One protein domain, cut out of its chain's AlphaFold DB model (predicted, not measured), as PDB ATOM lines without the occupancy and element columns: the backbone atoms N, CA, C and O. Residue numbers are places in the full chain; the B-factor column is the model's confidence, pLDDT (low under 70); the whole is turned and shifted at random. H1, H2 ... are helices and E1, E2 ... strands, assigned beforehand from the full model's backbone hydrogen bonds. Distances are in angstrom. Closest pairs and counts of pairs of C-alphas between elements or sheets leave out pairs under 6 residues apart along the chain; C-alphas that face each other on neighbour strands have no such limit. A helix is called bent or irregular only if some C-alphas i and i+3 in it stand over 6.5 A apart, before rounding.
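What this domain is: This is residues 13 to 202 of the 202 residues of an uncharacterized protein of Sistotremastrum suecicum HHB10207 ss-3 (UniProt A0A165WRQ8). A six-stranded, twisted parallel sheet forms the core; H6 and H7 cover one face, while the short helices H2, H4 and H3 lie along the other side, with H1 beside H2. H5 sits beyond the E6 end, and the long loop of residues 17 to 43 lies at the E1 end. The printed part has 190 residues with seven named helices and six named strands, in the order E1 E2 H1 E3 H2 E4 H3 H4 E5 H5 E6 H6 H7; the sheet order is E1 E2 E3 E4 E5 E6 and the class is mixed. The whole is compact, with a radius of gyration of the C-alphas of 16.4 A and spans of 47 by 35 by 30 A.

Where its parts are: Find C-alpha 13 at (391.865, 114.778, 159.843), where E1, residues 13 to 16, begins. Next come E2, 44 to 48, E3, 71 to 75, E4, 96 to 102 and 20.2 A long, E5, 124 to 131 and 21.8 A, and E6, 164 to 170 and 19.6 A. Look between them for H1, 53 to 57, H2, 82 to 90, H3, 105 to 108, H4, 112 to 118, and H5, 133 to 143 and 15.4 A. H6, 173 to 184, spans 18.3 A, and H7, 190 to 200, spans 15.1 A and ends at C-alpha 200 (376.843, 139.824, 160.423). H5 and H6 are irregular: C-alphas 134 and 137, and C-alphas 174 and 177, are each 7.4 A apart.

How they stand to each other: Start at E4 and E5, parallel at 17 degrees, with N 99 and O 126 2.8 A apart; E5 and E6 have N 129 and O 167 at 2.8 A. Toward the other edge, look at N 74 and O 98, 2.8 A, for E3 and E4, N 47 and O 73, 2.8 A, for E2 and E3, and N 15 and O 46, 2.9 A, for E1 and E2. Four right-handed strand-helix-strand units, parallel neighbour strands joined through helices, are E2 H1 E3, E3 H2 E4, E4 H3 H4 E5 and E5 H5 E6. H6 and H7 are on the same face, giving two layers, a sheet with helices on one face; H7 runs across the strands at a height over the sheet of 7.9 A, its C-alpha 194 5.6 A from C-alpha 165 of E6. H2 touches H4 at C-alphas 85 and 115, 5.0 A, with a shallow tilt of 25 degrees, the same way, and touches H1 at C-alphas 53 and 83, 4.9 A. H3, H4 and H5 only graze the sheet, H4 only just on it with 5 pairs of C-alphas within 10 A. Every O i to N i+4 pair is within hydrogen-bond range in H1, H4 and H7, against 4 of 5 in H2, 5 of 7 in H5 and 6 of 8 in H6; H3 is too short for one.

The domain as a whole: The C-alphas of Pro 38 and Asp 141, the two farthest apart, are 49.1 A apart. The printed part has no cut; the links E1 to E2, H1 to E3 and H5 to E6 are long. Mean pLDDT of the printed part is 80.4; look for values under 70 in 45 residues, among them 19 to 33 and 141 to 151.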
ATOM      1  N   LEU A  13     391.135 115.544 160.841       82.69
ATOM      2  CA  LEU A  13     391.865 114.778 159.843       82.69
ATOM      3  C   LEU A  13     391.938 115.566 158.534       82.69
ATOM      4  O   LEU A  13     390.921 116.061 158.056       82.69
ATOM      5  N   ALA A  14     393.119 115.635 157.921       83.44
ATOM      6  CA  ALA A  14     393.295 116.165 156.570       83.44
ATOM      7  C   ALA A  14     393.922 115.109 155.655       83.44
ATOM      8  O   ALA A  14     394.875 114.435 156.047       83.44
ATOM      9  N   VAL A  15     393.384 114.966 154.444       82.50
ATOM     10  CA  VAL A  15     393.785 113.930 153.478       82.50
ATOM     11  C   VAL A  15     393.802 114.448 152.045       82.50
ATOM     12  O   VAL A  15     393.120 115.421 151.724       82.50
ATOM     13  N   VAL A  16     394.549 113.761 151.176       82.44
ATOM     14  CA  VAL A  16     394.581 114.028 149.730       82.44
ATOM     15  C   VAL A  16     393.711 113.008 149.005       82.44
ATOM     16  O   VAL A  16     393.995 111.810 149.034       82.44
ATOM     17  N   GLY A  17     392.679 113.497 148.325       82.81
ATOM     18  CA  GLY A  17     391.739 112.719 147.533       82.81
ATOM     19  C   GLY A  17     391.006 111.642 148.334       82.81
ATOM     20  O   GLY A  17     391.138 111.519 149.550       82.81
ATOM     21  N   PHE A  18     390.251 110.811 147.621       80.62
ATOM     22  CA  PHE A  18     389.597 109.619 148.174       80.62
ATOM     23  C   PHE A  18     390.376 108.333 147.855       80.62
ATOM     24  O   PHE A  18     389.796 107.273 147.657       80.62
ATOM     25  N   GLY A  19     391.712 108.415 147.787       67.00
ATOM     26  CA  GLY A  19     392.568 107.256 147.501       67.00
ATOM     27  C   GLY A  19     392.678 106.865 146.021       67.00
ATOM     28  O   GLY A  19     393.062 105.735 145.726       67.00
ATOM     29  N   ARG A  20     392.366 107.775 145.084       64.94
ATOM     30  CA  ARG A  20     392.664 107.586 143.653       64.94
ATOM     31  C   ARG A  20     394.139 107.933 143.385       64.94
ATOM     32  O   ARG A  20     394.557 109.033 143.751       64.94
ATOM     33  N   PRO A  21     394.935 107.057 142.747       57.88
ATOM     34  CA  PRO A  21     396.225 107.454 142.192       57.88
ATOM     35  C   PRO A  21     396.005 108.576 141.171       57.88
ATOM     36  O   PRO A  21     395.117 108.464 140.332       57.88
ATOM     37  N   LEU A  22     396.812 109.639 141.218       53.25
ATOM     38  CA  LEU A  22     396.660 110.835 140.368       53.25
ATOM     39  C   LEU A  22     396.644 110.551 138.848       53.25
ATOM     40  O   LEU A  22     396.328 111.446 138.072       53.25
ATOM     41  N   THR A  23     396.991 109.332 138.422       54.94
ATOM     42  CA  THR A  23     397.254 108.957 137.028       54.94
ATOM     43  C   THR A  23     396.526 107.697 136.538       54.94
ATOM     44  O   THR A  23     396.884 107.205 135.472       54.94
ATOM     45  N   SER A  24     395.542 107.135 137.260       56.34
ATOM     46  CA  SER A  24     394.848 105.915 136.792       56.34
ATOM     47  C   SER A  24     393.338 106.077 136.579       56.34
ATOM     48  O   SER A  24     392.642 106.738 137.352       56.34
ATOM     49  N   ASP A  25     392.829 105.411 135.538       62.34
ATOM     50  CA  ASP A  25     391.396 105.214 135.237       62.34
ATOM     51  C   ASP A  25     390.763 104.071 136.050       62.34
ATOM     52  O   ASP A  25     389.631 103.649 135.812       62.34
ATOM     53  N   ILE A  26     391.504 103.553 137.028       66.06
ATOM     54  CA  ILE A  26     391.055 102.475 137.903       66.06
ATOM     55  C   ILE A  26     390.207 103.090 139.027       66.06
ATOM     56  O   ILE A  26     390.585 104.145 139.555       66.06
ATOM     57  N   PRO A  27     389.096 102.446 139.438       63.72
ATOM     58  CA  PRO A  27     388.325 102.873 140.601       63.72
ATOM     59  C   PRO A  27     389.223 103.076 141.834       63.72
ATOM     60  O   PRO A  27     390.149 102.290 142.067       63.72
ATOM     61  N   PRO A  28     388.971 104.117 142.649       67.50
ATOM     62  CA  PRO A  28     389.739 104.347 143.864       67.50
ATOM     63  C   PRO A  28     389.561 103.181 144.839       67.50
ATOM     64  O   PRO A  28     388.457 102.672 145.043       67.50
ATOM     65  N   ARG A  29     390.649 102.803 145.510       65.75
ATOM     66  CA  ARG A  29     390.612 101.824 146.599       65.75
ATOM     67  C   ARG A  29     390.120 102.488 147.879       65.75
ATOM     68  O   ARG A  29     390.923 102.946 148.691       65.75
ATOM     69  N   THR A  30     388.803 102.592 148.036       62.75
ATOM     70  CA  THR A  30     388.147 103.047 149.281       62.75
ATOM     71  C   THR A  30     388.098 101.956 150.360       62.75
ATOM     72  O   THR A  30     387.758 102.232 151.506       62.75
ATOM     73  N   ASP A  31     388.496 100.734 150.012       63.53
ATOM     74  CA  ASP A  31     388.677  99.572 150.885       63.53
ATOM     75  C   ASP A  31     390.040  99.543 151.592       63.53
ATOM     76  O   ASP A  31     390.291  98.672 152.424       63.53
ATOM     77  N   ASN A  32     390.922 100.503 151.300       68.69
ATOM     78  CA  ASN A  32     392.216 100.575 151.959       68.69
ATOM     79  C   ASN A  32     392.061 100.781 153.472       68.69
ATOM     80  O   ASN A  32     391.081 101.378 153.921       68.69
ATOM     81  N   ASP A  33     393.069 100.341 154.229       64.69
ATOM     82  CA  ASP A  33     393.101 100.381 155.695       64.69
ATOM     83  C   ASP A  33     392.683 101.742 156.291       64.69
ATOM     84  O   ASP A  33     392.361 101.814 157.471       64.69
ATOM     85  N   PHE A  34     392.778 102.845 155.531       70.62
ATOM     86  CA  PHE A  34     392.509 104.201 156.003       70.62
ATOM     87  C   PHE A  34     391.017 104.482 155.978       70.62
ATOM     88  O   PHE A  34     390.403 104.779 157.003       70.62
ATOM     89  N   TRP A  35     390.432 104.361 154.790       78.06
ATOM     90  CA  TRP A  35     389.020 104.614 154.561       78.06
ATOM     91  C   TRP A  35     388.139 103.518 155.151       78.06
ATOM     92  O   TRP A  35     386.983 103.801 155.468       78.06
ATOM     93  N   SER A  36     388.687 102.317 155.357       77.00
ATOM     94  CA  SER A  36     387.999 101.184 155.966       77.00
ATOM     95  C   SER A  36     388.237 101.033 157.478       77.00
ATOM     96  O   SER A  36     387.675 100.125 158.086       77.00
ATOM     97  N   CYS A  37     389.008 101.918 158.125       76.69
ATOM     98  CA  CYS A  37     389.304 101.803 159.556       76.69
ATOM     99  C   CYS A  37     388.067 102.108 160.430       76.69
ATOM    100  O   CYS A  37     387.658 103.268 160.512       76.69
ATOM    101  N   PRO A  38     387.483 101.134 161.159       74.88
ATOM    102  CA  PRO A  38     386.281 101.375 161.965       74.88
ATOM    103  C   PRO A  38     386.562 102.137 163.272       74.88
ATOM    104  O   PRO A  38     385.643 102.687 163.893       74.88
ATOM    105  N   THR A  39     387.823 102.141 163.713       77.81
ATOM    106  CA  THR A  39     388.274 102.817 164.935       77.81
ATOM    107  C   THR A  39     388.640 104.280 164.691       77.81
ATOM    108  O   THR A  39     388.674 105.061 165.638       77.81
ATOM    109  N   LEU A  40     388.859 104.679 163.433       77.56
ATOM    110  CA  LEU A  40     389.127 106.060 163.052       77.56
ATOM    111  C   LEU A  40     387.800 106.822 162.924       77.56
ATOM    112  O   LEU A  40     387.052 106.627 161.968       77.56
ATOM    113  N   ARG A  41     387.488 107.680 163.902       82.69
ATOM    114  CA  ARG A  41     386.208 108.415 163.973       82.69
ATOM    115  C   ARG A  41     386.395 109.929 164.147       82.69
ATOM    116  O   ARG A  41     385.981 110.476 165.168       82.69
ATOM    117  N   PRO A  42     387.026 110.613 163.179       85.94
ATOM    118  CA  PRO A  42     387.198 112.057 163.231       85.94
ATOM    119  C   PRO A  42     385.848 112.774 163.158       85.94
ATOM    120  O   PRO A  42     384.991 112.439 162.340       85.94
ATOM    121  N   SER A  43     385.672 113.800 163.991       87.31
ATOM    122  CA  SER A  43     384.510 114.692 163.919       87.31
ATOM    123  C   SER A  43     384.633 115.699 162.775       87.31
ATOM    124  O   SER A  43     383.616 116.144 162.246       87.31
ATOM    125  N   HIS A  44     385.868 116.044 162.392       88.31
ATOM    126  CA  HIS A  44     386.188 116.952 161.294       88.31
ATOM    127  C   HIS A  44     387.138 116.288 160.305       88.31
ATOM    128  O   HIS A  44     388.241 115.876 160.666       88.31
ATOM    129  N   VAL A  45     386.724 116.217 159.041       88.75
ATOM    130  CA  VAL A  45     387.569 115.739 157.949       88.75
ATOM    131  C   VAL A  45     387.669 116.787 156.861       88.75
ATOM    132  O   VAL A  45     386.665 117.287 156.363       88.75
ATOM    133  N   THR A  46     388.897 117.092 156.459       88.06
ATOM    134  CA  THR A  46     389.185 117.897 155.280       88.06
ATOM    135  C   THR A  46     389.784 117.022 154.186       88.06
ATOM    136  O   THR A  46     390.854 116.441 154.358       88.06
ATOM    137  N   VAL A  47     389.110 116.943 153.044       88.31
ATOM    138  CA  VAL A  47     389.580 116.229 151.856       88.31
ATOM    139  C   VAL A  47     390.024 117.249 150.827       88.31
ATOM    140  O   VAL A  47     389.231 118.045 150.318       88.31
ATOM    141  N   TYR A  48     391.304 117.223 150.506       83.31
ATOM    142  CA  TYR A  48     391.872 118.070 149.480       83.31
ATOM    143  C   TYR A  48     391.940 117.361 148.139       83.31
ATOM    144  O   TYR A  48     392.038 116.142 148.115       83.31
ATOM    145  N   GLN A  49     391.878 118.096 147.026       82.25
ATOM    146  CA  GLN A  49     391.734 117.492 145.691       82.25
ATOM    147  C   GLN A  49     390.585 116.461 145.653       82.25
ATOM    148  O   GLN A  49     390.726 115.347 145.149       82.25
ATOM    149  N   ALA A  50     389.452 116.819 146.261       86.62
ATOM    150  CA  ALA A  50     388.319 115.923 146.425       86.62
ATOM    151  C   ALA A  50     387.600 115.704 145.085       86.62
ATOM    152  O   ALA A  50     386.916 116.605 144.589       86.62
ATOM    153  N   ASP A  51     387.715 114.493 144.535       86.88
ATOM    154  CA  ASP A  51     386.919 114.030 143.395       86.88
ATOM    155  C   ASP A  51     385.706 113.241 143.903       86.88
ATOM    156  O   ASP A  51     385.789 112.052 144.213       86.88
ATOM    157  N   CYS A  52     384.576 113.932 144.048       88.12
ATOM    158  CA  CYS A  52     383.347 113.328 144.564       88.12
ATOM    159  C   CYS A  52     382.614 112.475 143.515       88.12
ATOM    160  O   CYS A  52     381.740 111.696 143.890       88.12
ATOM    161  N   ARG A  53     382.959 112.588 142.223       87.44
ATOM    162  CA  ARG A  53     382.314 111.810 141.146       87.44
ATOM    163  C   ARG A  53     382.536 110.324 141.314       87.44
ATOM    164  O   ARG A  53     381.645 109.545 141.016       87.44
ATOM    165  N   LEU A  54     383.663 109.948 141.914       85.69
ATOM    166  CA  LEU A  54     384.029 108.556 142.155       85.69
ATOM    167  C   LEU A  54     382.938 107.768 142.898       85.69
ATOM    168  O   LEU A  54     382.752 106.587 142.624       85.69
ATOM    169  N   PHE A  55     382.196 108.407 143.808       87.38
ATOM    170  CA  PHE A  55     381.109 107.747 144.538       87.38
ATOM    171  C   PHE A  55     379.900 107.451 143.654       87.38
ATOM    172  O   PHE A  55     379.273 106.410 143.815       87.38
ATOM    173  N   GLN A  56     379.617 108.333 142.698       88.00
ATOM    174  CA  GLN A  56     378.536 108.156 141.740       88.00
ATOM    175  C   GLN A  56     378.950 107.200 140.611       88.00
ATOM    176  O   GLN A  56     378.257 106.218 140.361       88.00
ATOM    177  N   ASP A  57     380.093 107.456 139.973       87.75
ATOM    178  CA  ASP A  57     380.562 106.738 138.782       87.75
ATOM    179  C   ASP A  57     380.832 105.256 139.068       87.75
ATOM    180  O   ASP A  57     380.532 104.394 138.244       87.75
ATOM    181  N   TYR A  58     381.356 104.950 140.259       85.31
ATOM    182  CA  TYR A  58     381.686 103.584 140.674       85.31
ATOM    183  C   TYR A  58     380.742 103.026 141.747       85.31
ATOM    184  O   TYR A  58     381.015 101.960 142.293       85.31
ATOM    185  N   SER A  59     379.639 103.724 142.062       87.12
ATOM    186  CA  SER A  59     378.656 103.304 143.080       87.12
ATOM    187  C   SER A  59     379.292 102.930 144.431       87.12
ATOM    188  O   SER A  59     378.954 101.915 145.044       87.12
ATOM    189  N   LEU A  60     380.260 103.728 144.887       85.88
ATOM    190  CA  LEU A  60     381.030 103.424 146.096       85.88
ATOM    191  C   LEU A  60     380.246 103.794 147.361       85.88
ATOM    192  O   LEU A  60     379.578 104.831 147.392       85.88
ATOM    193  N   PRO A  61     380.368 103.009 148.447       87.31
ATOM    194  CA  PRO A  61     379.779 103.375 149.726       87.31
ATOM    195  C   PRO A  61     380.508 104.571 150.356       87.31
ATOM    196  O   PRO A  61     381.662 104.865 150.040       87.31
ATOM    197  N   ALA A  62     379.863 105.213 151.336       85.62
ATOM    198  CA  ALA A  62     380.540 106.182 152.193       85.62
ATOM    199  C   ALA A  62     381.758 105.545 152.897       85.62
ATOM    200  O   ALA A  62     381.593 104.495 153.542       85.62
ATOM    201  N   PRO A  63     382.942 106.192 152.862       85.69
ATOM    202  CA  PRO A  63     384.117 105.733 153.595       85.69
ATOM    203  C   PRO A  63     383.817 105.626 155.093       85.69
ATOM    204  O   PRO A  63     383.203 106.530 155.667       85.69
ATOM    205  N   LEU A  64     384.271 104.554 155.751       85.06
ATOM    206  CA  LEU A  64     384.006 104.316 157.177       85.06
ATOM    207  C   LEU A  64     384.509 105.470 158.049       85.06
ATOM    208  O   LEU A  64     383.786 105.908 158.945       85.06
ATOM    209  N   ALA A  65     385.674 106.031 157.717       83.62
ATOM    210  CA  ALA A  65     386.244 107.183 158.418       83.62
ATOM    211  C   ALA A  65     385.381 108.461 158.334       83.62
ATOM    212  O   ALA A  65     385.544 109.361 159.155       83.62
ATOM    213  N   LEU A  66     384.457 108.557 157.368       87.62
ATOM    214  CA  LEU A  66     383.552 109.702 157.218       87.62
ATOM    215  C   LEU A  66     382.179 109.482 157.854       87.62
ATOM    216  O   LEU A  66     381.444 110.445 158.029       87.62
ATOM    217  N   ARG A  67     381.812 108.251 158.232       86.62
ATOM    218  CA  ARG A  67     380.444 107.952 158.698       86.62
ATOM    219  C   ARG A  67     380.041 108.696 159.970       86.62
ATOM    220  O   ARG A  67     378.858 108.936 160.170       86.62
ATOM    221  N   ASN A  68     381.004 109.068 160.811       85.38
ATOM    222  CA  ASN A  68     380.767 109.842 162.039       85.38
ATOM    223  C   ASN A  68     381.186 111.317 161.903       85.38
ATOM    224  O   ASN A  68     381.192 112.053 162.889       85.38
ATOM    225  N   CYS A  69     381.579 111.735 160.701       88.75
ATOM    226  CA  CYS A  69     382.045 113.084 160.440       88.75
ATOM    227  C   CYS A  69     380.864 114.057 160.502       88.75
ATOM    228  O   CYS A  69     379.884 113.890 159.784       88.75
ATOM    229  N   THR A  70     380.970 115.089 161.336       92.06
ATOM    230  CA  THR A  70     379.966 116.163 161.415       92.06
ATOM    231  C   THR A  70     380.390 117.395 160.625       92.06
ATOM    232  O   THR A  70     379.535 118.134 160.138       92.06
ATOM    233  N   HIS A  71     381.701 117.594 160.468       92.88
ATOM    234  CA  HIS A  71     382.314 118.726 159.788       92.88
ATOM    235  C   HIS A  71     383.125 118.221 158.595       92.88
ATOM    236  O   HIS A  71     384.220 117.687 158.762       92.88
ATOM    237  N   LEU A  72     382.609 118.384 157.382       92.31
ATOM    238  CA  LEU A  72     383.283 117.956 156.160       92.31
ATOM    239  C   LEU A  72     383.754 119.172 155.372       92.31
ATOM    240  O   LEU A  72     382.958 120.024 154.987       92.31
ATOM    241  N   SER A  73     385.044 119.249 155.076       91.38
ATOM    242  CA  SER A  73     385.592 120.296 154.218       91.38
ATOM    243  C   SER A  73     386.200 119.688 152.955       91.38
ATOM    244  O   SER A  73     386.983 118.748 153.027       91.38
ATOM    245  N   LEU A  74     385.857 120.218 151.786       90.19
ATOM    246  CA  LEU A  74     386.250 119.688 150.485       90.19
ATOM    247  C   LEU A  74     386.971 120.780 149.696       90.19
ATOM    248  O   LEU A  74     386.379 121.802 149.351       90.19
ATOM    249  N   GLN A  75     388.249 120.585 149.372       85.75
ATOM    250  CA  GLN A  75     388.865 121.381 148.309       85.75
ATOM    251  C   GLN A  75     388.452 120.761 146.990       85.75
ATOM    252  O   GLN A  75     389.011 119.757 146.542       85.75
ATOM    253  N   HIS A  76     387.433 121.368 146.405       69.00
ATOM    254  CA  HIS A  76     386.829 120.886 145.189       69.00
ATOM    255  C   HIS A  76     387.359 121.708 144.020       69.00
ATOM    256  O   HIS A  76     387.251 122.933 143.997       69.00
ATOM    257  N   LEU A  77     388.000 121.025 143.074       64.44
ATOM    258  CA  LEU A  77     388.521 121.667 141.868       64.44
ATOM    259  C   LEU A  77     387.413 121.923 140.846       64.44
ATOM    260  O   LEU A  77     387.561 122.786 139.981       64.44
ATOM    261  N   GLU A  78     386.304 121.193 140.953       74.88
ATOM    262  CA  GLU A  78     385.197 121.314 140.019       74.88
ATOM    263  C   GLU A  78     384.195 122.370 140.469       74.88
ATOM    264  O   GLU A  78     384.036 122.696 141.647       74.88
ATOM    265  N   THR A  79     383.522 122.941 139.482       81.25
ATOM    266  CA  THR A  79     382.513 123.974 139.693       81.25
ATOM    267  C   THR A  79     381.112 123.373 139.769       81.25
ATOM    268  O   THR A  79     380.192 124.032 140.249       81.25
ATOM    269  N   ASP A  80     380.931 122.121 139.345       88.12
ATOM    270  CA  ASP A  80     379.675 121.392 139.486       88.12
ATOM    271  C   ASP A  80     379.611 120.645 140.823       88.12
ATOM    272  O   ASP A  80     380.402 119.751 141.095       88.12
ATOM    273  N   LEU A  81     378.625 121.000 141.647       89.38
ATOM    274  CA  LEU A  81     378.417 120.412 142.965       89.38
ATOM    275  C   LEU A  81     377.479 119.197 142.995       89.38
ATOM    276  O   LEU A  81     377.214 118.662 144.074       89.38
ATOM    277  N   ALA A  82     376.965 118.729 141.853       90.06
ATOM    278  CA  ALA A  82     376.122 117.533 141.808       90.06
ATOM    279  C   ALA A  82     376.799 116.274 142.401       90.06
ATOM    280  O   ALA A  82     376.154 115.605 143.215       90.06
ATOM    281  N   PRO A  83     378.087 115.985 142.124       89.81
ATOM    282  CA  PRO A  83     378.765 114.828 142.710       89.81
ATOM    283  C   PRO A  83     378.942 114.942 144.228       89.81
ATOM    284  O   PRO A  83     378.719 113.985 144.967       89.81
ATOM    285  N   ALA A  84     379.281 116.138 144.723       90.31
ATOM    286  CA  ALA A  84     379.359 116.395 146.160       90.31
ATOM    287  C   ALA A  84     377.990 116.205 146.832       90.31
ATOM    288  O   ALA A  84     377.894 115.616 147.905       90.31
ATOM    289  N   SER A  85     376.912 116.635 146.169       91.25
ATOM    290  CA  SER A  85     375.550 116.400 146.641       91.25
ATOM    291  C   SER A  85     375.208 114.913 146.746       91.25
ATOM    292  O   SER A  85     374.497 114.543 147.675       91.25
ATOM    293  N   HIS A  86     375.696 114.064 145.835       91.06
ATOM    294  CA  HIS A  86     375.531 112.614 145.943       91.06
ATOM    295  C   HIS A  86     376.302 112.052 147.145       91.06
ATOM    296  O   HIS A  86     375.704 111.355 147.962       91.06
ATOM    297  N   LEU A  87     377.574 112.425 147.328       90.69
ATOM    298  CA  LEU A  87     378.371 112.006 148.489       90.69
ATOM    299  C   LEU A  87     377.680 112.343 149.823       90.69
ATOM    300  O   LEU A  87     377.656 111.510 150.724       90.69
ATOM    301  N   LEU A  88     377.071 113.524 149.944       91.56
ATOM    302  CA  LEU A  88     376.354 113.922 151.163       91.56
ATOM    303  C   LEU A  88     375.159 113.018 151.480       91.56
ATOM    304  O   LEU A  88     374.897 112.757 152.647       91.56
ATOM    305  N   THR A  89     374.488 112.446 150.471       91.19
ATOM    306  CA  THR A  89     373.419 111.461 150.731       91.19
ATOM    307  C   THR A  89     373.932 110.176 151.381       91.19
ATOM    308  O   THR A  89     373.168 109.476 152.041       91.19
ATOM    309  N   LEU A  90     375.226 109.881 151.240       90.88
ATOM    310  CA  LEU A  90     375.890 108.752 151.889       90.88
ATOM    311  C   LEU A  90     376.419 109.114 153.290       90.88
ATOM    312  O   LEU A  90     376.804 108.224 154.047       90.88
ATOM    313  N   LEU A  91     376.454 110.406 153.636       91.44
ATOM    314  CA  LEU A  91     377.043 110.957 154.858       91.44
ATOM    315  C   LEU A  91     376.022 111.797 155.652       91.44
ATOM    316  O   LEU A  91     376.256 112.983 155.884       91.44
ATOM    317  N   PRO A  92     374.911 111.201 156.127       89.69
ATOM    318  CA  PRO A  92     373.818 111.937 156.777       89.69
ATOM    319  C   PRO A  92     374.193 112.572 158.127       89.69
ATOM    320  O   PRO A  92     373.407 113.308 158.713       89.69
ATOM    321  N   THR A  93     375.373 112.259 158.663       91.88
ATOM    322  CA  THR A  93     375.900 112.821 159.912       91.88
ATOM    323  C   THR A  93     376.564 114.185 159.722       91.88
ATOM    324  O   THR A  93     376.788 114.894 160.708       91.88
ATOM    325  N   VAL A  94     376.855 114.582 158.479       92.88
ATOM    326  CA  VAL A  94     377.472 115.873 158.167       92.88
ATOM    327  C   VAL A  94     376.452 116.987 158.389       92.88
ATOM    328  O   VAL A  94     375.419 117.056 157.738       92.88
ATOM    329  N   THR A  95     376.770 117.904 159.300       94.31
ATOM    330  CA  THR A  95     375.946 119.088 159.601       94.31
ATOM    331  C   THR A  95     376.622 120.381 159.151       94.31
ATOM    332  O   THR A  95     375.953 121.384 158.902       94.31
ATOM    333  N   HIS A  96     377.947 120.362 159.017       94.75
ATOM    334  CA  HIS A  96     378.768 121.496 158.622       94.75
ATOM    335  C   HIS A  96     379.588 121.108 157.394       94.75
ATOM    336  O   HIS A  96     380.371 120.158 157.424       94.75
ATOM    337  N   LEU A  97     379.409 121.845 156.304       94.19
ATOM    338  CA  LEU A  97     380.043 121.568 155.024       94.19
ATOM    339  C   LEU A  97     380.830 122.785 154.558       94.19
ATOM    340  O   LEU A  97     380.301 123.888 154.569       94.19
ATOM    341  N   ALA A  98     382.066 122.601 154.110       92.44
ATOM    342  CA  ALA A  98     382.865 123.671 153.524       92.44
ATOM    343  C   ALA A  98     383.392 123.272 152.150       92.44
ATOM    344  O   ALA A  98     383.902 122.169 151.973       92.44
ATOM    345  N   PHE A  99     383.335 124.195 151.196       91.19
ATOM    346  CA  PHE A  99     383.972 124.068 149.894       91.19
ATOM    347  C   PHE A  99     385.059 125.120 149.744       91.19
ATOM    348  O   PHE A  99     384.787 126.314 149.867       91.19
ATOM    349  N   TYR A 100     386.280 124.686 149.442       87.31
ATOM    350  CA  TYR A 100     387.385 125.594 149.155       87.31
ATOM    351  C   TYR A 100     387.547 125.793 147.655       87.31
ATOM    352  O   TYR A 100     387.781 124.835 146.917       87.31
ATOM    353  N   TYR A 101     387.526 127.054 147.236       84.75
ATOM    354  CA  TYR A 101     387.722 127.483 145.862       84.75
ATOM    355  C   TYR A 101     388.891 128.448 145.746       84.75
ATOM    356  O   TYR A 101     389.110 129.305 146.600       84.75
ATOM    357  N   PHE A 102     389.595 128.361 144.623       79.69
ATOM    358  CA  PHE A 102     390.535 129.389 144.190       79.69
ATOM    359  C   PHE A 102     389.874 130.279 143.148       79.69
ATOM    360  O   PHE A 102     389.061 129.814 142.348       79.69
ATOM    361  N   LEU A 103     390.240 131.560 143.125       68.94
ATOM    362  CA  LEU A 103     389.882 132.444 142.018       68.94
ATOM    363  C   LEU A 103     390.340 131.826 140.673       68.94
ATOM    364  O   LEU A 103     391.502 131.418 140.589       68.94
ATOM    365  N   PRO A 104     389.483 131.762 139.631       69.38
ATOM    366  CA  PRO A 104     388.120 132.307 139.534       69.38
ATOM    367  C   PRO A 104     386.980 131.288 139.762       69.38
ATOM    368  O   PRO A 104     385.814 131.633 139.574       69.38
ATOM    369  N   HIS A 105     387.279 130.046 140.151       74.31
ATOM    370  CA  HIS A 105     386.338 128.915 140.122       74.31
ATOM    371  C   HIS A 105     385.044 129.138 140.921       74.31
ATOM    372  O   HIS A 105     383.985 128.689 140.482       74.31
ATOM    373  N   LEU A 106     385.084 129.900 142.025       76.88
ATOM    374  CA  LEU A 106     383.888 130.239 142.811       76.88
ATOM    375  C   LEU A 106     382.771 130.840 141.936       76.88
ATOM    376  O   LEU A 106     381.593 130.547 142.124       76.88
ATOM    377  N   PHE A 107     383.112 131.673 140.951       75.62
ATOM    378  CA  PHE A 107     382.107 132.363 140.140       75.62
ATOM    379  C   PHE A 107     381.297 131.437 139.241       75.62
ATOM    380  O   PHE A 107     380.196 131.812 138.827       75.62
ATOM    381  N   GLN A 108     381.827 130.248 138.979       80.12
ATOM    382  CA  GLN A 108     381.274 129.270 138.060       80.12
ATOM    383  C   GLN A 108     380.484 128.171 138.775       80.12
ATOM    384  O   GLN A 108     380.041 127.251 138.097       80.12
ATOM    385  N   ILE A 109     380.285 128.249 140.100       84.62
ATOM    386  CA  ILE A 109     379.596 127.198 140.861       84.62
ATOM    387  C   ILE A 109     378.193 126.929 140.304       84.62
ATOM    388  O   ILE A 109     377.344 127.824 140.210       84.62
ATOM    389  N   ARG A 110     377.936 125.660 139.994       86.75
ATOM    390  CA  ARG A 110     376.662 125.113 139.521       86.75
ATOM    391  C   ARG A 110     376.094 124.154 140.557       86.75
ATOM    392  O   ARG A 110     376.788 123.700 141.459       86.75
ATOM    393  N   ASN A 111     374.795 123.887 140.450       86.69
ATOM    394  CA  ASN A 111     374.089 122.896 141.263       86.69
ATOM    395  C   ASN A 111     374.167 123.072 142.791       86.69
ATOM    396  O   ASN A 111     373.698 122.210 143.510       86.69
ATOM    397  N   LEU A 112     374.592 124.223 143.324       88.38
ATOM    398  CA  LEU A 112     374.569 124.488 144.776       88.38
ATOM    399  C   LEU A 112     373.188 124.250 145.428       88.38
ATOM    400  O   LEU A 112     373.095 123.832 146.579       88.38
ATOM    401  N   LYS A 113     372.102 124.468 144.672       87.00
ATOM    402  CA  LYS A 113     370.732 124.191 145.131       87.00
ATOM    403  C   LYS A 113     370.493 122.709 145.459       87.00
ATOM    404  O   LYS A 113     369.627 122.439 146.285       87.00
ATOM    405  N   SER A 114     371.198 121.763 144.827       86.31
ATOM    406  CA  SER A 114     371.024 120.331 145.110       86.31
ATOM    407  C   SER A 114     371.507 119.981 146.517       86.31
ATOM    408  O   SER A 114     370.792 119.289 147.232       86.31
ATOM    409  N   ILE A 115     372.637 120.553 146.946       88.75
ATOM    410  CA  ILE A 115     373.148 120.424 148.317       88.75
ATOM    411  C   ILE A 115     372.154 121.021 149.311       88.75
ATOM    412  O   ILE A 115     371.797 120.383 150.293       88.75
ATOM    413  N   CYS A 116     371.649 122.221 149.019       86.88
ATOM    414  CA  CYS A 116     370.719 122.910 149.910       86.88
ATOM    415  C   CYS A 116     369.399 122.136 150.096       86.88
ATOM    416  O   CYS A 116     368.837 122.110 151.183       86.88
ATOM    417  N   ARG A 117     368.875 121.501 149.044       82.12
ATOM    418  CA  ARG A 117     367.564 120.832 149.098       82.12
ATOM    419  C   ARG A 117     367.599 119.416 149.663       82.12
ATOM    420  O   ARG A 117     366.587 118.973 150.187       82.12
ATOM    421  N   LYS A 118     368.700 118.686 149.470       68.75
ATOM    422  CA  LYS A 118     368.748 117.243 149.752       68.75
ATOM    423  C   LYS A 118     369.060 116.896 151.202       68.75
ATOM    424  O   LYS A 118     368.797 115.765 151.591       68.75
ATOM    425  N   ASP A 119     369.599 117.831 151.976       62.62
ATOM    426  CA  ASP A 119     370.076 117.539 153.323       62.62
ATOM    427  C   ASP A 119     369.418 118.455 154.366       62.62
ATOM    428  O   ASP A 119     369.728 119.649 154.482       62.62
ATOM    429  N   ASN A 120     368.477 117.871 155.112       62.41
ATOM    430  CA  ASN A 120     367.784 118.528 156.221       62.41
ATOM    431  C   ASN A 120     368.680 118.676 157.464       62.41
ATOM    432  O   ASN A 120     368.345 119.457 158.352       62.41
ATOM    433  N   GLY A 121     369.797 117.943 157.539       85.38
ATOM    434  CA  GLY A 121     370.739 117.978 158.657       85.38
ATOM    435  C   GLY A 121     371.792 119.078 158.538       85.38
ATOM    436  O   GLY A 121     372.332 119.508 159.557       85.38
ATOM    437  N   LEU A 122     372.062 119.580 157.326       91.94
ATOM    438  CA  LEU A 122     373.014 120.675 157.128       91.94
ATOM    439  C   LEU A 122     372.540 121.951 157.829       91.94
ATOM    440  O   LEU A 122     371.470 122.486 157.530       91.94
ATOM    441  N   GLN A 123     373.394 122.463 158.711       94.19
ATOM    442  CA  GLN A 123     373.217 123.688 159.489       94.19
ATOM    443  C   GLN A 123     374.058 124.837 158.930       94.19
ATOM    444  O   GLN A 123     373.613 125.983 158.952       94.19
ATOM    445  N   LEU A 124     375.245 124.533 158.394       94.88
ATOM    446  CA  LEU A 124     376.186 125.524 157.877       94.88
ATOM    447  C   LEU A 124     376.845 125.034 156.586       94.88
ATOM    448  O   LEU A 124     377.388 123.931 156.532       94.88
ATOM    449  N   ILE A 125     376.827 125.879 155.556       94.69
ATOM    450  CA  ILE A 125     377.496 125.653 154.275       94.69
ATOM    451  C   ILE A 125     378.471 126.805 154.045       94.69
ATOM    452  O   ILE A 125     378.071 127.947 153.850       94.69
ATOM    453  N   LEU A 126     379.764 126.518 154.032       92.62
ATOM    454  CA  LEU A 126     380.803 127.502 153.783       92.62
ATOM    455  C   LEU A 126     381.273 127.422 152.343       92.62
ATOM    456  O   LEU A 126     381.674 126.365 151.857       92.62
ATOM    457  N   LEU A 127     381.280 128.566 151.676       91.12
ATOM    458  CA  LEU A 127     382.028 128.764 150.449       91.12
ATOM    459  C   LEU A 127     383.270 129.564 150.822       91.12
ATOM    460  O   LEU A 127     383.184 130.752 151.110       91.12
ATOM    461  N   VAL A 128     384.420 128.906 150.862       87.94
ATOM    462  CA  VAL A 128     385.695 129.537 151.196       87.94
ATOM    463  C   VAL A 128     386.416 129.869 149.901       87.94
ATOM    464  O   VAL A 128     386.755 128.981 149.119       87.94
ATOM    465  N   HIS A 129     386.652 131.149 149.652       86.25
ATOM    466  CA  HIS A 129     387.289 131.640 148.441       86.25
ATOM    467  C   HIS A 129     388.669 132.204 148.754       86.25
ATOM    468  O   HIS A 129     388.803 133.243 149.395       86.25
ATOM    469  N   PHE A 130     389.705 131.534 148.256       83.75
ATOM    470  CA  PHE A 130     391.068 132.040 148.312       83.75
ATOM    471  C   PHE A 130     391.346 132.986 147.150       83.75
ATOM    472  O   PHE A 130     391.257 132.614 145.970       83.75
ATOM    473  N   ILE A 131     391.727 134.208 147.503       83.00
ATOM    474  CA  ILE A 131     392.002 135.295 146.571       83.00
ATOM    475  C   ILE A 131     393.486 135.656 146.690       83.00
ATOM    476  O   ILE A 131     393.935 136.064 147.765       83.00
ATOM    477  N   PRO A 132     394.275 135.518 145.611       85.06
ATOM    478  CA  PRO A 132     395.672 135.932 145.627       85.06
ATOM    479  C   PRO A 132     395.811 137.419 145.988       85.06
ATOM    480  O   PRO A 132     395.035 138.220 145.464       85.06
ATOM    481  N   PRO A 133     396.821 137.821 146.788       85.50
ATOM    482  CA  PRO A 133     396.970 139.208 147.236       85.50
ATOM    483  C   PRO A 133     396.920 140.240 146.105       85.50
ATOM    484  O   PRO A 133     396.223 141.242 146.219       85.50
ATOM    485  N   LYS A 134     397.559 139.936 144.966       86.38
ATOM    486  CA  LYS A 134     397.582 140.799 143.774       86.38
ATOM    487  C   LYS A 134     396.214 141.076 143.139       86.38
ATOM    488  O   LYS A 134     396.090 142.021 142.375       86.38
ATOM    489  N   PHE A 135     395.210 140.243 143.414       83.19
ATOM    490  CA  PHE A 135     393.848 140.396 142.892       83.19
ATOM    491  C   PHE A 135     392.859 140.861 143.960       83.19
ATOM    492  O   PHE A 135     391.680 141.015 143.659       83.19
ATOM    493  N   TRP A 136     393.314 141.060 145.200       82.44
ATOM    494  CA  TRP A 136     392.439 141.389 146.318       82.44
ATOM    495  C   TRP A 136     391.715 142.715 146.094       82.44
ATOM    496  O   TRP A 136     390.491 142.726 146.090       82.44
ATOM    497  N   HIS A 137     392.453 143.794 145.820       80.62
ATOM    498  CA  HIS A 137     391.864 145.115 145.574       80.62
ATOM    499  C   HIS A 137     390.864 145.083 144.416       80.62
ATOM    500  O   HIS A 137     389.694 145.384 144.617       80.62
ATOM    501  N   THR A 138     391.274 144.559 143.258       79.12
ATOM    502  CA  THR A 138     390.393 144.404 142.093       79.12
ATOM    503  C   THR A 138     389.134 143.592 142.402       79.12
ATOM    504  O   THR A 138     388.059 143.906 141.901       79.12
ATOM    505  N   PHE A 139     389.237 142.545 143.224       77.81
ATOM    506  CA  PHE A 139     388.071 141.770 143.633       77.81
ATOM    507  C   PHE A 139     387.127 142.587 144.522       77.81
ATOM    508  O   PHE A 139     385.917 142.554 144.303       77.81
ATOM    509  N   VAL A 140     387.658 143.316 145.507       72.19
ATOM    510  CA  VAL A 140     386.848 144.180 146.378       72.19
ATOM    511  C   VAL A 140     386.154 145.268 145.560       72.19
ATOM    512  O   VAL A 140     384.953 145.458 145.724       72.19
ATOM    513  N   ASP A 141     386.872 145.901 144.633       66.31
ATOM    514  CA  ASP A 141     386.349 146.987 143.801       66.31
ATOM    515  C   ASP A 141     385.250 146.502 142.842       66.31
ATOM    516  O   ASP A 141     384.209 147.141 142.709       66.31
ATOM    517  N   LEU A 142     385.448 145.350 142.186       65.88
ATOM    518  CA  LEU A 142     384.498 144.822 141.198       65.88
ATOM    519  C   LEU A 142     383.282 144.141 141.821       65.88
ATOM    520  O   LEU A 142     382.195 144.172 141.243       65.88
ATOM    521  N   TYR A 143     383.466 143.458 142.950       63.19
ATOM    522  CA  TYR A 143     382.426 142.605 143.522       63.19
ATOM    523  C   TYR A 143     381.817 143.174 144.801       63.19
ATOM    524  O   TYR A 143     380.844 142.597 145.285       63.19
ATOM    525  N   GLY A 144     382.340 144.291 145.326       50.25
ATOM    526  CA  GLY A 144     381.803 145.083 146.444       50.25
ATOM    527  C   GLY A 144     381.808 144.380 147.805       50.25
ATOM    528  O   GLY A 144     381.901 145.015 148.847       50.25
ATOM    529  N   THR A 145     381.771 143.055 147.823       53.28
ATOM    530  CA  THR A 145     381.578 142.245 149.016       53.28
ATOM    531  C   THR A 145     382.885 141.573 149.405       53.28
ATOM    532  O   THR A 145     383.096 140.386 149.138       53.28
ATOM    533  N   SER A 146     383.779 142.310 150.061       53.69
ATOM    534  CA  SER A 146     384.615 141.653 151.061       53.69
ATOM    535  C   SER A 146     383.831 141.643 152.369       53.69
ATOM    536  O   SER A 146     383.355 142.707 152.772       53.69
ATOM    537  N   PRO A 147     383.721 140.501 153.072       50.56
ATOM    538  CA  PRO A 147     383.206 140.467 154.437       50.56
ATOM    539  C   PRO A 147     383.883 141.499 155.349       50.56
ATOM    540  O   PRO A 147     383.279 141.945 156.312       50.56
ATOM    541  N   MET A 148     385.112 141.917 155.022       52.00
ATOM    542  CA  MET A 148     385.851 142.930 155.774       52.00
ATOM    543  C   MET A 148     385.473 144.382 155.437       52.00
ATOM    544  O   MET A 148     385.598 145.236 156.305       52.00
ATOM    545  N   SER A 149     385.050 144.690 154.205       57.50
ATOM    546  CA  SER A 149     384.713 146.069 153.796       57.50
ATOM    547  C   SER A 149     383.214 146.355 153.846       57.50
ATOM    548  O   SER A 149     382.809 147.500 154.021       57.50
ATOM    549  N   GLN A 150     382.388 145.321 153.680       62.69
ATOM    550  CA  GLN A 150     380.929 145.406 153.647       62.69
ATOM    551  C   GLN A 150     380.311 144.196 154.370       62.69
ATOM    552  O   GLN A 150     379.658 143.356 153.738       62.69
ATOM    553  N   PRO A 151     380.510 144.079 155.698       65.94
ATOM    554  CA  PRO A 151     380.111 142.901 156.469       65.94
ATOM    555  C   PRO A 151     378.611 142.598 156.375       65.94
ATOM    556  O   PRO A 151     378.240 141.435 156.343       65.94
ATOM    557  N   HIS A 152     377.749 143.600 156.199       70.12
ATOM    558  CA  HIS A 152     376.293 143.401 156.172       70.12
ATOM    559  C   HIS A 152     375.718 142.998 154.802       70.12
ATOM    560  O   HIS A 152     374.550 142.623 154.693       70.12
ATOM    561  N   PHE A 153     376.504 143.061 153.722       76.06
ATOM    562  CA  PHE A 153     375.988 142.771 152.382       76.06
ATOM    563  C   PHE A 153     376.032 141.275 152.060       76.06
ATOM    564  O   PHE A 153     377.101 140.665 152.009       76.06
ATOM    565  N   LYS A 154     374.861 140.692 151.752       83.31
ATOM    566  CA  LYS A 154     374.732 139.307 151.262       83.31
ATOM    567  C   LYS A 154     375.207 139.181 149.816       83.31
ATOM    568  O   LYS A 154     374.667 139.843 148.921       83.31
ATOM    569  N   SER A 155     376.123 138.250 149.573       83.00
ATOM    570  CA  SER A 155     376.538 137.808 148.241       83.00
ATOM    571  C   SER A 155     375.418 137.069 147.496       83.00
ATOM    572  O   SER A 155     374.415 136.636 148.070       83.00
ATOM    573  N   LYS A 156     375.608 136.841 146.187       83.94
ATOM    574  CA  LYS A 156     374.661 136.070 145.358       83.94
ATOM    575  C   LYS A 156     374.454 134.622 145.823       83.94
ATOM    576  O   LYS A 156     373.500 133.988 145.380       83.94
ATOM    577  N   TRP A 157     375.365 134.076 146.633       86.44
ATOM    578  CA  TRP A 157     375.274 132.716 147.169       86.44
ATOM    579  C   TRP A 157     374.508 132.698 148.489       86.44
ATOM    580  O   TRP A 157     373.558 131.935 148.613       86.44
ATOM    581  N   GLU A 158     374.852 133.603 149.404       89.50
ATOM    582  CA  GLU A 158     374.203 133.772 150.716       89.50
ATOM    583  C   GLU A 158     372.712 134.135 150.573       89.50
ATOM    584  O   GLU A 158     371.885 133.768 151.399       89.50
ATOM    585  N   ARG A 159     372.319 134.788 149.469       88.44
ATOM    586  CA  ARG A 159     370.901 135.038 149.139       88.44
ATOM    587  C   ARG A 159     370.113 133.782 148.743       88.44
ATOM    588  O   ARG A 159     368.888 133.846 148.694       88.44
ATOM    589  N   LYS A 160     370.769 132.668 148.388       88.19
ATOM    590  CA  LYS A 160     370.092 131.451 147.892       88.19
ATOM    591  C   LYS A 160     369.640 130.513 149.006       88.19
ATOM    592  O   LYS A 160     368.674 129.786 148.795       88.19
ATOM    593  N   ASP A 161     370.346 130.495 150.131       91.25
ATOM    594  CA  ASP A 161     370.030 129.680 151.304       91.25
ATOM    595  C   ASP A 161     370.659 130.335 152.540       91.25
ATOM    596  O   ASP A 161     371.834 130.703 152.516       91.25
ATOM    597  N   ARG A 162     369.883 130.464 153.622       92.12
ATOM    598  CA  ARG A 162     370.293 131.123 154.875       92.12
ATOM    599  C   ARG A 162     371.458 130.441 155.597       92.12
ATOM    600  O   ARG A 162     372.039 131.032 156.496       92.12
ATOM    601  N   ARG A 163     371.760 129.192 155.244       94.19
ATOM    602  CA  ARG A 163     372.865 128.414 155.814       94.19
ATOM    603  C   ARG A 163     374.188 128.675 155.105       94.19
ATOM    604  O   ARG A 163     375.217 128.208 155.583       94.19
ATOM    605  N   ILE A 164     374.174 129.348 153.952       93.12
ATOM    606  CA  ILE A 164     375.385 129.603 153.173       93.12
ATOM    607  C   ILE A 164     376.097 130.835 153.722       93.12
ATOM    608  O   ILE A 164     375.494 131.903 153.749       93.12
ATOM    609  N   ALA A 165     377.383 130.704 154.046       92.00
ATOM    610  CA  ALA A 165     378.287 131.813 154.335       92.00
ATOM    611  C   ALA A 165     379.435 131.850 153.314       92.00
ATOM    612  O   ALA A 165     380.040 130.817 153.009       92.00
ATOM    613  N   LEU A 166     379.749 133.036 152.786       90.12
ATOM    614  CA  LEU A 166     380.901 133.248 151.906       90.12
ATOM    615  C   LEU A 166     382.074 133.821 152.711       90.12
ATOM    616  O   LEU A 166     381.984 134.922 153.250       90.12
ATOM    617  N   LEU A 167     383.191 133.097 152.742       86.75
ATOM    618  CA  LEU A 167     384.428 133.525 153.390       86.75
ATOM    619  C   LEU A 167     385.484 133.839 152.330       86.75
ATOM    620  O   LEU A 167     385.998 132.933 151.680       86.75
ATOM    621  N   ASN A 168     385.828 135.116 152.169       84.75
ATOM    622  CA  ASN A 168     386.906 135.539 151.277       84.75
ATOM    623  C   ASN A 168     388.208 135.638 152.074       84.75
ATOM    624  O   ASN A 168     388.314 136.456 152.985       84.75
ATOM    625  N   ILE A 169     389.198 134.819 151.722       81.56
ATOM    626  CA  ILE A 169     390.490 134.750 152.408       81.56
ATOM    627  C   ILE A 169     391.584 135.192 151.441       81.56
ATOM    628  O   ILE A 169     391.797 134.580 150.390       81.56
ATOM    629  N   GLN A 170     392.313 136.244 151.806       84.62
ATOM    630  CA  GLN A 170     393.496 136.660 151.064       84.62
ATOM    631  C   GLN A 170     394.619 135.639 151.295       84.62
ATOM    632  O   GLN A 170     395.098 135.470 152.413       84.62
ATOM    633  N   SER A 171     395.028 134.917 150.251       80.25
ATOM    634  CA  SER A 171     396.043 133.867 150.382       80.25
ATOM    635  C   SER A 171     396.720 133.554 149.043       80.25
ATOM    636  O   SER A 171     396.037 133.455 148.016       80.25
ATOM    637  N   PRO A 172     398.057 133.388 149.001       76.06
ATOM    638  CA  PRO A 172     398.734 132.911 147.803       76.06
ATOM    639  C   PRO A 172     398.388 131.438 147.535       76.06
ATOM    640  O   PRO A 172     398.194 130.644 148.452       76.06
ATOM    641  N   LYS A 173     398.378 131.033 146.257       68.50
ATOM    642  CA  LYS A 173     398.053 129.648 145.854       68.50
ATOM    643  C   LYS A 173     398.976 128.604 146.507       68.50
ATOM    644  O   LYS A 173     398.536 127.499 146.797       68.50
ATOM    645  N   SER A 174     400.235 128.954 146.767       69.44
ATOM    646  CA  SER A 174     401.210 128.080 147.435       69.44
ATOM    647  C   SER A 174     400.902 127.823 148.915       69.44
ATOM    648  O   SER A 174     401.377 126.831 149.460       69.44
ATOM    649  N   ALA A 175     400.071 128.646 149.565       70.50
ATOM    650  CA  ALA A 175     399.733 128.487 150.980       70.50
ATOM    651  C   ALA A 175     398.653 127.425 151.251       70.50
ATOM    652  O   ALA A 175     398.248 127.259 152.401       70.50
ATOM    653  N   ILE A 176     398.217 126.674 150.229       66.25
ATOM    654  CA  ILE A 176     397.253 125.570 150.355       66.25
ATOM    655  C   ILE A 176     397.619 124.659 151.529       66.25
ATOM    656  O   ILE A 176     396.813 124.511 152.437       66.25
ATOM    657  N   TYR A 177     398.843 124.131 151.575       68.38
ATOM    658  CA  TYR A 177     399.255 123.188 152.620       68.38
ATOM    659  C   TYR A 177     399.314 123.807 154.023       68.38
ATOM    660  O   TYR A 177     399.057 123.123 155.012       68.38
ATOM    661  N   HIS A 178     399.583 125.111 154.132       71.56
ATOM    662  CA  HIS A 178     399.514 125.803 155.419       71.56
ATOM    663  C   HIS A 178     398.074 125.892 155.925       71.56
ATOM    664  O   HIS A 178     397.828 125.671 157.108       71.56
ATOM    665  N   VAL A 179     397.112 126.121 155.029       68.44
ATOM    666  CA  VAL A 179     395.687 126.084 155.377       68.44
ATOM    667  C   VAL A 179     395.253 124.676 155.811       68.44
ATOM    668  O   VAL A 179     394.455 124.557 156.737       68.44
ATOM    669  N   TRP A 180     395.821 123.608 155.230       67.81
ATOM    670  CA  TRP A 180     395.564 122.228 155.686       67.81
ATOM    671  C   TRP A 180     395.954 122.051 157.140       67.81
ATOM    672  O   TRP A 180     395.156 121.570 157.940       67.81
ATOM    673  N   GLY A 181     397.179 122.465 157.470       65.94
ATOM    674  CA  GLY A 181     397.699 122.387 158.826       65.94
ATOM    675  C   GLY A 181     396.834 123.180 159.796       65.94
ATOM    676  O   GLY A 181     396.445 122.650 160.833       65.94
ATOM    677  N   ARG A 182     396.466 124.422 159.452       73.31
ATOM    678  CA  ARG A 182     395.667 125.277 160.345       73.31
ATOM    679  C   ARG A 182     394.257 124.737 160.585       73.31
ATOM    680  O   ARG A 182     393.842 124.692 161.738       73.31
ATOM    681  N   ASN A 183     393.573 124.245 159.551       67.94
ATOM    682  CA  ASN A 183     392.244 123.646 159.704       67.94
ATOM    683  C   ASN A 183     392.292 122.316 160.467       67.94
ATOM    684  O   ASN A 183     391.482 122.091 161.358       67.94
ATOM    685  N   ALA A 184     393.248 121.438 160.149       65.75
ATOM    686  CA  ALA A 184     393.356 120.126 160.789       65.75
ATOM    687  C   ALA A 184     393.750 120.213 162.271       65.75
ATOM    688  O   ALA A 184     393.357 119.359 163.064       65.75
ATOM    689  N   THR A 185     394.524 121.235 162.644       67.06
ATOM    690  CA  THR A 185     394.938 121.487 164.035       67.06
ATOM    691  C   THR A 185     393.943 122.343 164.817       67.06
ATOM    692  O   THR A 185     394.129 122.523 166.016       67.06
ATOM    693  N   GLY A 186     392.906 122.880 164.164       65.44
ATOM    694  CA  GLY A 186     391.970 123.824 164.777       65.44
ATOM    695  C   GLY A 186     392.571 125.205 165.069       65.44
ATOM    696  O   GLY A 186     391.969 125.985 165.795       65.44
ATOM    697  N   SER A 187     393.746 125.521 164.509       64.50
ATOM    698  CA  SER A 187     394.385 126.840 164.651       64.50
ATOM    699  C   SER A 187     393.623 127.946 163.910       64.50
ATOM    700  O   SER A 187     393.787 129.124 164.211       64.50
ATOM    701  N   GLU A 188     392.811 127.576 162.920       70.38
ATOM    702  CA  GLU A 188     391.889 128.466 162.218       70.38
ATOM    703  C   GLU A 188     390.529 127.766 162.155       70.38
ATOM    704  O   GLU A 188     390.367 126.765 161.457       70.38
ATOM    705  N   ASP A 189     389.561 128.257 162.930       81.25
ATOM    706  CA  ASP A 189     388.212 127.693 162.953       81.25
ATOM    707  C   ASP A 189     387.343 128.378 161.892       81.25
ATOM    708  O   ASP A 189     386.622 129.347 162.148       81.25
ATOM    709  N   ILE A 190     387.421 127.860 160.665       85.00
ATOM    710  CA  ILE A 190     386.586 128.322 159.550       85.00
ATOM    711  C   ILE A 190     385.086 128.219 159.850       85.00
ATOM    712  O   ILE A 190     384.300 128.985 159.292       85.00
ATOM    713  N   TRP A 191     384.675 127.309 160.736       89.88
ATOM    714  CA  TRP A 191     383.279 127.119 161.112       89.88
ATOM    715  C   TRP A 191     382.793 128.274 161.968       89.88
ATOM    716  O   TRP A 191     381.710 128.806 161.728       89.88
ATOM    717  N   GLU A 192     383.621 128.715 162.909       89.06
ATOM    718  CA  GLU A 192     383.350 129.897 163.718       89.06
ATOM    719  C   GLU A 192     383.322 131.177 162.877       89.06
ATOM    720  O   GLU A 192     382.394 131.975 163.007       89.06
ATOM    721  N   LEU A 193     384.266 131.344 161.944       87.81
ATOM    722  CA  LEU A 193     384.237 132.456 160.985       87.81
ATOM    723  C   LEU A 193     382.949 132.453 160.151       87.81
ATOM    724  O   LEU A 193     382.338 133.497 159.934       87.81
ATOM    725  N   GLY A 194     382.516 131.272 159.716       90.50
ATOM    726  CA  GLY A 194     381.265 131.077 158.998       90.50
ATOM    727  C   GLY A 194     380.028 131.456 159.807       90.50
ATOM    728  O   GLY A 194     379.156 132.159 159.301       90.50
ATOM    729  N   ARG A 195     379.959 131.030 161.074       93.38
ATOM    730  CA  ARG A 195     378.866 131.396 161.987       93.38
ATOM    731  C   ARG A 195     378.797 132.903 162.203       93.38
ATOM    732  O   ARG A 195     377.719 133.472 162.062       93.38
ATOM    733  N   ARG A 196     379.936 133.548 162.466       89.69
ATOM    734  CA  ARG A 196     380.018 135.012 162.600       89.69
ATOM    735  C   ARG A 196     379.558 135.712 161.333       89.69
ATOM    736  O   ARG A 196     378.715 136.593 161.395       89.69
ATOM    737  N   ARG A 197     379.996 135.231 160.167       88.69
ATOM    738  CA  ARG A 197     379.547 135.769 158.882       88.69
ATOM    739  C   ARG A 197     378.028 135.701 158.722       88.69
ATOM    740  O   ARG A 197     377.444 136.663 158.239       88.69
ATOM    741  N   LEU A 198     377.392 134.594 159.112       90.88
ATOM    742  CA  LEU A 198     375.930 134.489 159.084       90.88
ATOM    743  C   LEU A 198     375.250 135.458 160.057       90.88
ATOM    744  O   LEU A 198     374.179 135.956 159.728       90.88
ATOM    745  N   GLN A 199     375.854 135.730 161.217       90.81
ATOM    746  CA  GLN A 199     375.355 136.721 162.176       90.81
ATOM    747  C   GLN A 199     375.471 138.147 161.625       90.81
ATOM    748  O   GLN A 199     374.518 138.910 161.729       90.81
ATOM    749  N   ASP A 200     376.590 138.485 160.978       86.50
ATOM    750  CA  ASP A 200     376.843 139.824 160.423       86.50
ATOM    751  C   ASP A 200     375.858 140.214 159.310       86.50
ATOM    752  O   ASP A 200     375.603 141.401 159.085       86.50
ATOM    753  N   ILE A 201     375.330 139.213 158.594       86.38
ATOM    754  CA  ILE A 201     374.379 139.385 157.487       86.38
ATOM    755  C   ILE A 201     372.937 139.019 157.857       86.38
ATOM    756  O   ILE A 201     372.087 139.058 156.965       86.38
ATOM    757  N   ALA A 202     372.660 138.572 159.085       82.75
ATOM    758  CA  ALA A 202     371.314 138.174 159.506       82.75
ATOM    759  C   ALA A 202     370.353 139.366 159.428       82.75
ATOM    760  O   ALA A 202     369.334 139.205 158.709       82.75
TER     761      ALA A 202